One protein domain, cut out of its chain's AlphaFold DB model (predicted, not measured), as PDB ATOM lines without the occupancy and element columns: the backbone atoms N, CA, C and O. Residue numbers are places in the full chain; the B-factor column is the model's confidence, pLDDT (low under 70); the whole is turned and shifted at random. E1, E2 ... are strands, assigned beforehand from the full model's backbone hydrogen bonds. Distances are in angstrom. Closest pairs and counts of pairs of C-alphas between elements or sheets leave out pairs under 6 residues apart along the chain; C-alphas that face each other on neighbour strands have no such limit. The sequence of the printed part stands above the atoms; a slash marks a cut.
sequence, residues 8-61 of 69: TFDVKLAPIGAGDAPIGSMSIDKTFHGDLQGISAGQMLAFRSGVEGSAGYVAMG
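Overview. This is residues 8 to 61 of the 69 residues of an uncharacterized protein of Rhizobium leguminosarum (UniProt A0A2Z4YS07). One twisted, curled sheet of four antiparallel strands makes an arched, elongated slab with no named helix on either face. It is a meander, E1 E2 E3 E4, each strand the antiparallel neighbour of the one before. The printed part has 54 residues, 39 of them in the four named strands; its class is all strand, and the whole is loose, with a radius of gyration of the C-alphas of 13.2 A and spans of 39 by 24 by 14 A.

Arrangement. Look first at the inner strands E2, residues 24 to 34, and E3, residues 36 to 48, a hairpin at 154 degrees; N 30 and O 40, 3.0 A apart, are within hydrogen-bond range. E3 bends by 74 degrees at residue 39. Edge strand E1, residues 8 to 15, forms a hairpin with E2 at 160 degrees, with N 10 and O 31 within hydrogen-bond range at 2.9 A. Edge strand E4, residues 55 to 61, forms one with E3 at 144 degrees, with N 45 and O 58 at 2.9 A. E1 and E4 are apart.

Along the chain. Find C-alpha 8 at (-45.109, -34.201, -12.356), where E1 begins its 23.4 A. E2 spans 31.1 A, E3 31.2 A, and E4 20.0 A, to C-alpha 61 at (-50.429, -20.697, -3.758).

Size, cuts and confidence. The farthest C-alphas, of Asp 20 and Asp 35, are 40.1 A apart. The printed part has no cut and no long link; pLDDT is under 70 at residues 18 to 20.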
ATOM      1  N   THR A   8     -45.808 -34.137 -13.640       98.56
ATOM      2  CA  THR A   8     -45.109 -34.201 -12.356       98.56
ATOM      3  C   THR A   8     -44.788 -32.794 -11.868       98.56
ATOM      4  O   THR A   8     -44.955 -31.806 -12.585       98.56
ATOM      5  N   PHE A   9     -44.340 -32.675 -10.622       98.50
ATOM      6  CA  PHE A   9     -43.840 -31.413 -10.103       98.50
ATOM      7  C   PHE A   9     -42.729 -31.644  -9.085       98.50
ATOM      8  O   PHE A   9     -42.764 -32.611  -8.323       98.50
ATOM      9  N   ASP A  10     -41.788 -30.710  -9.042       98.75
ATOM     10  CA  ASP A  10     -40.848 -30.563  -7.938       98.75
ATOM     11  C   ASP A  10     -41.459 -29.649  -6.878       98.75
ATOM     12  O   ASP A  10     -42.176 -28.698  -7.204       98.75
ATOM     13  N   VAL A  11     -41.168 -29.912  -5.604       98.44
ATOM     14  CA  VAL A  11     -41.620 -29.078  -4.486       98.44
ATOM     15  C   VAL A  11     -40.456 -28.710  -3.580       98.44
ATOM     16  O   VAL A  11     -39.664 -29.558  -3.173       98.44
ATOM     17  N   LYS A  12     -40.385 -27.429  -3.222       98.50
ATOM     18  CA  LYS A  12     -39.461 -26.897  -2.226       98.50
ATOM     19  C   LYS A  12     -40.256 -26.337  -1.053       98.50
ATOM     20  O   LYS A  12     -41.062 -25.425  -1.224       98.50
ATOM     21  N   LEU A  13     -39.994 -26.875   0.135       97.31
ATOM     22  CA  LEU A  13     -40.528 -26.374   1.399       97.31
ATOM     23  C   LEU A  13     -39.417 -25.676   2.179       97.31
ATOM     24  O   LEU A  13     -38.352 -26.260   2.381       97.31
ATOM     25  N   ALA A  14     -39.660 -24.449   2.638       96.12
ATOM     26  CA  ALA A  14     -38.725 -23.727   3.498       96.12
ATOM     27  C   ALA A  14     -39.467 -23.049   4.661       96.12
ATOM     28  O   ALA A  14     -40.516 -22.457   4.430       96.12
ATOM     29  N   PRO A  15     -38.966 -23.099   5.905       94.06
ATOM     30  CA  PRO A  15     -39.566 -22.360   7.016       94.06
ATOM     31  C   PRO A  15     -39.590 -20.845   6.745       94.06
ATOM     32  O   PRO A  15     -38.593 -20.288   6.293       94.06
ATOM     33  N   ILE A  16     -40.709 -20.174   7.038       90.00
ATOM     34  CA  ILE A  16     -40.896 -18.717   6.819       90.00
ATOM     35  C   ILE A  16     -41.139 -17.927   8.115       90.00
ATOM     36  O   ILE A  16     -41.564 -16.776   8.081       90.00
ATOM     37  N   GLY A  17     -40.868 -18.528   9.271       76.31
ATOM     38  CA  GLY A  17     -40.997 -17.899  10.584       76.31
ATOM     39  C   GLY A  17     -40.122 -18.594  11.625       76.31
ATOM     40  O   GLY A  17     -39.523 -19.631  11.338       76.31
ATOM     41  N   ALA A  18     -40.042 -18.016  12.824       61.25
ATOM     42  CA  ALA A  18     -39.249 -18.542  13.932       61.25
ATOM     43  C   ALA A  18     -40.137 -19.056  15.075       61.25
ATOM     44  O   ALA A  18     -41.092 -18.386  15.465       61.25
ATOM     45  N   GLY A  19     -39.739 -20.189  15.658       63.50
ATOM     46  CA  GLY A  19     -40.107 -20.581  17.021       63.50
ATOM     47  C   GLY A  19     -41.006 -21.808  17.150       63.50
ATOM     48  O   GLY A  19     -41.672 -22.212  16.198       63.50
ATOM     49  N   ASP A  20     -41.022 -22.348  18.374       66.94
ATOM     50  CA  ASP A  20     -41.802 -23.494  18.882       66.94
ATOM     51  C   ASP A  20     -43.330 -23.257  18.877       66.94
ATOM     52  O   ASP A  20     -44.057 -23.666  19.785       66.94
ATOM     53  N   ALA A  21     -43.853 -22.552  17.871       78.75
ATOM     54  CA  ALA A  21     -45.283 -22.410  17.687       78.75
ATOM     55  C   ALA A  21     -45.892 -23.796  17.404       78.75
ATOM     56  O   ALA A  21     -45.336 -24.555  16.607       78.75
ATOM     57  N   PRO A  22     -47.061 -24.123  17.984       85.06
ATOM     58  CA  PRO A  22     -47.729 -25.392  17.706       85.06
ATOM     59  C   PRO A  22     -47.987 -25.606  16.207       85.06
ATOM     60  O   PRO A  22     -47.970 -26.738  15.736       85.06
ATOM     61  N   ILE A  23     -48.204 -24.519  15.456       92.81
ATOM     62  CA  ILE A  23     -48.421 -24.519  14.006       92.81
ATOM     63  C   ILE A  23     -47.169 -23.972  13.313       92.81
ATOM     64  O   ILE A  23     -46.787 -22.822  13.527       92.81
ATOM     65  N   GLY A  24     -46.566 -24.789  12.451       93.31
ATOM     66  CA  GLY A  24     -45.437 -24.405  11.612       93.31
ATOM     67  C   GLY A  24     -45.882 -23.704  10.328       93.31
ATOM     68  O   GLY A  24     -46.899 -24.068   9.735       93.31
ATOM     69  N   SER A  25     -45.082 -22.739   9.874       94.88
ATOM     70  CA  SER A  25     -45.304 -21.989   8.631       94.88
ATOM     71  C   SER A  25     -44.165 -22.233   7.644       94.88
ATOM     72  O   SER A  25     -42.992 -22.063   7.989       94.88
ATOM     73  N   MET A  26     -44.499 -22.585   6.401       95.81
ATOM     74  CA  MET A  26     -43.531 -22.856   5.333       95.81
ATOM     75  C   MET A  26     -43.884 -22.093   4.050       95.81
ATOM     76  O   MET A  26     -45.063 -21.944   3.728       95.81
ATOM     77  N   SER A  27     -42.884 -21.643   3.288       97.81
ATOM     78  CA  SER A  27     -43.068 -21.426   1.853       97.81
ATOM     79  C   SER A  27     -43.216 -22.782   1.170       97.81
ATOM     80  O   SER A  27     -42.642 -23.780   1.617       97.81
ATOM     81  N   ILE A  28     -44.010 -22.820   0.104       98.50
ATOM     82  CA  ILE A  28     -44.218 -24.003  -0.729       98.50
ATOM     83  C   ILE A  28     -44.147 -23.597  -2.197       98.50
ATOM     84  O   ILE A  28     -45.133 -23.187  -2.809       98.50
ATOM     85  N   ASP A  29     -42.950 -23.713  -2.757       98.56
ATOM     86  CA  ASP A  29     -42.685 -23.379  -4.151       98.56
ATOM     87  C   ASP A  29     -42.706 -24.658  -4.988       98.56
ATOM     88  O   ASP A  29     -42.191 -25.694  -4.557       98.56
ATOM     89  N   LYS A  30     -43.320 -24.606  -6.173       98.81
ATOM     90  CA  LYS A  30     -43.406 -25.761  -7.077       98.81
ATOM     91  C   LYS A  30     -42.972 -25.406  -8.484       98.81
ATOM     92  O   LYS A  30     -43.246 -24.299  -8.952       98.81
ATOM     93  N   THR A  31     -42.383 -26.377  -9.168       98.88
ATOM     94  CA  THR A  31     -42.122 -26.342 -10.610       98.88
ATOM     95  C   THR A  31     -42.873 -27.502 -11.248       98.88
ATOM     96  O   THR A  31     -42.658 -28.643 -10.859       98.88
ATOM     97  N   PHE A  32     -43.783 -27.209 -12.177       98.62
ATOM     98  CA  PHE A  32     -44.644 -28.188 -12.843       98.62
ATOM     99  C   PHE A  32     -44.079 -28.575 -14.212       98.62
ATOM    100  O   PHE A  32     -43.597 -27.709 -14.951       98.62
ATOM    101  N   HIS A  33     -44.186 -29.863 -14.546       98.00
ATOM    102  CA  HIS A  33     -43.694 -30.471 -15.781       98.00
ATOM    103  C   HIS A  33     -44.771 -31.366 -16.406       98.00
ATOM    104  O   HIS A  33     -45.480 -32.072 -15.690       98.00
ATOM    105  N   GLY A  34     -44.846 -31.403 -17.738       96.56
ATOM    106  CA  GLY A  34     -45.861 -32.154 -18.488       96.56
ATOM    107  C   GLY A  34     -46.876 -31.216 -19.134       96.56
ATOM    108  O   GLY A  34     -46.504 -30.129 -19.574       96.56
ATOM    109  N   ASP A  35     -48.147 -31.620 -19.161       96.94
ATOM    110  CA  ASP A  35     -49.234 -30.859 -19.801       96.94
ATOM    111  C   ASP A  35     -49.439 -29.464 -19.173       96.94
ATOM    112  O   ASP A  35     -49.876 -28.523 -19.838       96.94
ATOM    113  N   LEU A  36     -49.095 -29.317 -17.886       97.44
ATOM    114  CA  LEU A  36     -48.991 -28.038 -17.187       97.44
ATOM    115  C   LEU A  36     -47.514 -27.707 -16.959       97.44
ATOM    116  O   LEU A  36     -46.843 -28.376 -16.171       97.44
ATOM    117  N   GLN A  37     -47.027 -26.638 -17.586       98.19
ATOM    118  CA  GLN A  37     -45.639 -26.202 -17.454       98.19
ATOM    119  C   GLN A  37     -45.563 -24.798 -16.854       98.19
ATOM    120  O   GLN A  37     -46.098 -23.832 -17.405       98.19
ATOM    121  N   GLY A  38     -44.900 -24.668 -15.705       98.38
ATOM    122  CA  GLY A  38     -44.777 -23.389 -15.011       98.38
ATOM    123  C   GLY A  38     -44.383 -23.529 -13.552       98.38
ATOM    124  O   GLY A  38     -43.809 -24.534 -13.138       98.38
ATOM    125  N   ILE A  39     -44.691 -22.506 -12.761       98.81
ATOM    126  CA  ILE A  39     -44.298 -22.434 -11.352       98.81
ATOM    127  C   ILE A  39     -45.464 -22.026 -10.455       98.81
ATOM    128  O   ILE A  39     -46.439 -21.421 -10.905       98.81
ATOM    129  N   SER A  40     -45.336 -22.300  -9.159       98.75
ATOM    130  CA  SER A  40     -46.152 -21.651  -8.135       98.75
ATOM    131  C   SER A  40     -45.319 -21.142  -6.979       98.75
ATOM    132  O   SER A  40     -44.375 -21.814  -6.571       98.75
ATOM    133  N   ALA A  41     -45.757 -20.026  -6.407       98.56
ATOM    134  CA  ALA A  41     -45.306 -19.543  -5.110       98.56
ATOM    135  C   ALA A  41     -46.485 -19.561  -4.134       98.56
ATOM    136  O   ALA A  41     -47.607 -19.180  -4.494       98.56
ATOM    137  N   GLY A  42     -46.248 -20.017  -2.909       97.81
ATOM    138  CA  GLY A  42     -47.304 -20.174  -1.919       97.81
ATOM    139  C   GLY A  42     -46.800 -20.330  -0.495       97.81
ATOM    140  O   GLY A  42     -45.598 -20.380  -0.231       97.81
ATOM    141  N   GLN A  43     -47.753 -20.418   0.426       97.94
ATOM    142  CA  GLN A  43     -47.509 -20.639   1.845       97.94
ATOM    143  C   GLN A  43     -48.343 -21.818   2.344       97.94
ATOM    144  O   GLN A  43     -49.449 -22.071   1.860       97.94
ATOM    145  N   MET A  44     -47.800 -22.524   3.326       97.44
ATOM    146  CA  MET A  44     -48.421 -23.656   3.996       97.44
ATOM    147  C   MET A  44     -48.356 -23.462   5.510       97.44
ATOM    148  O   MET A  44     -47.310 -23.088   6.041       97.44
ATOM    149  N   LEU A  45     -49.459 -23.762   6.194       95.94
ATOM    150  CA  LEU A  45     -49.509 -23.945   7.643       95.94
ATOM    151  C   LEU A  45     -49.658 -25.435   7.937       95.94
ATOM    152  O   LEU A  45     -50.477 -26.097   7.299       95.94
ATOM    153  N   ALA A  46     -48.894 -25.961   8.891       94.62
ATOM    154  CA  ALA A  46     -48.900 -27.379   9.233       94.62
ATOM    155  C   ALA A  46     -48.866 -27.607  10.749       94.62
ATOM    156  O   ALA A  46     -48.170 -26.912  11.484       94.62
ATOM    157  N   PHE A  47     -49.593 -28.623  11.202       94.50
ATOM    158  CA  PHE A  47     -49.601 -29.104  12.579       94.50
ATOM    159  C   PHE A  47     -49.374 -30.616  12.583       94.50
ATOM    160  O   PHE A  47     -50.050 -31.347  11.855       94.50
ATOM    161  N   ARG A  48     -48.460 -31.102  13.428       92.88
ATOM    162  CA  ARG A  48     -48.281 -32.536  13.688       92.88
ATOM    163  C   ARG A  48     -48.699 -32.830  15.121       92.88
ATOM    164  O   ARG A  48     -48.202 -32.197  16.047       92.88
ATOM    165  N   SER A  49     -49.614 -33.777  15.296       93.81
ATOM    166  CA  SER A  49     -50.076 -34.169  16.628       93.81
ATOM    167  C   SER A  49     -49.038 -35.041  17.348       93.81
ATOM    168  O   SER A  49     -48.042 -35.458  16.757       93.81
ATOM    169  N   GLY A  50     -49.294 -35.358  18.620       94.38
ATOM    170  CA  GLY A  50     -48.509 -36.352  19.361       94.38
ATOM    171  C   GLY A  50     -48.758 -37.804  18.930       94.38
ATOM    172  O   GLY A  50     -48.012 -38.685  19.344       94.38
ATOM    173  N   VAL A  51     -49.785 -38.068  18.112       97.50
ATOM    174  CA  VAL A  51     -50.050 -39.398  17.547       97.50
ATOM    175  C   VAL A  51     -49.205 -39.571  16.289       97.50
ATOM    176  O   VAL A  51     -49.271 -38.757  15.363       97.50
ATOM    177  N   GLU A  52     -48.411 -40.637  16.246       95.56
ATOM    178  CA  GLU A  52     -47.559 -40.953  15.103       95.56
ATOM    179  C   GLU A  52     -48.374 -41.048  13.801       95.56
ATOM    180  O   GLU A  52     -49.490 -41.565  13.770       95.56
ATOM    181  N   GLY A  53     -47.839 -40.472  12.724       95.06
ATOM    182  CA  GLY A  53     -48.505 -40.424  11.420       95.06
ATOM    183  C   GLY A  53     -49.675 -39.435  11.304       95.06
ATOM    184  O   GLY A  53     -50.168 -39.232  10.199       95.06
ATOM    185  N   SER A  54     -50.105 -38.778  12.391       96.81
ATOM    186  CA  SER A  54     -51.255 -37.860  12.375       96.81
ATOM    187  C   SER A  54     -50.834 -36.390  12.289       96.81
ATOM    188  O   SER A  54     -50.229 -35.835  13.215       96.81
ATOM    189  N   ALA A  55     -51.200 -35.739  11.185       96.25
ATOM    190  CA  ALA A  55     -50.921 -34.333  10.907       96.25
ATOM    191  C   ALA A  55     -52.037 -33.697  10.064       96.25
ATOM    192  O   ALA A  55     -52.805 -34.393   9.403       96.25
ATOM    193  N   GLY A  56     -52.094 -32.368  10.066       96.62
ATOM    194  CA  GLY A  56     -52.956 -31.586   9.186       96.62
ATOM    195  C   GLY A  56     -52.198 -30.401   8.605       96.62
ATOM    196  O   GLY A  56     -51.318 -29.840   9.261       96.62
ATOM    197  N   TYR A  57     -52.532 -30.015   7.377       96.94
ATOM    198  CA  TYR A  57     -51.972 -28.827   6.746       96.94
ATOM    199  C   TYR A  57     -52.994 -28.147   5.840       96.94
ATOM    200  O   TYR A  57     -53.912 -28.779   5.318       96.94
ATOM    201  N   VAL A  58     -52.802 -26.850   5.638       97.94
ATOM    202  CA  VAL A  58     -53.495 -26.057   4.621       97.94
ATOM    203  C   VAL A  58     -52.458 -25.279   3.834       97.94
ATOM    204  O   VAL A  58     -51.450 -24.848   4.392       97.94
ATOM    205  N   ALA A  59     -52.685 -25.099   2.538       97.81
ATOM    206  CA  ALA A  59     -51.798 -24.319   1.694       97.81
ATOM    207  C   ALA A  59     -52.593 -23.476   0.705       97.81
ATOM    208  O   ALA A  59     -53.641 -23.893   0.210       97.81
ATOM    209  N   MET A  60     -52.056 -22.305   0.394       98.44
ATOM    210  CA  MET A  60     -52.540 -21.459  -0.684       98.44
ATOM    211  C   MET A  60     -51.345 -21.015  -1.515       98.44
ATOM    212  O   MET A  60     -50.314 -20.612  -0.976       98.44
ATOM    213  N   GLY A  61     -51.477 -21.100  -2.833       97.69
ATOM    214  CA  GLY A  61     -50.429 -20.697  -3.758       97.69
ATOM    215  C   GLY A  61     -51.008 -20.146  -5.048       97.69
ATOM    216  O   GLY A  61     -52.118 -20.497  -5.448       97.69
TER     217      GLY A  61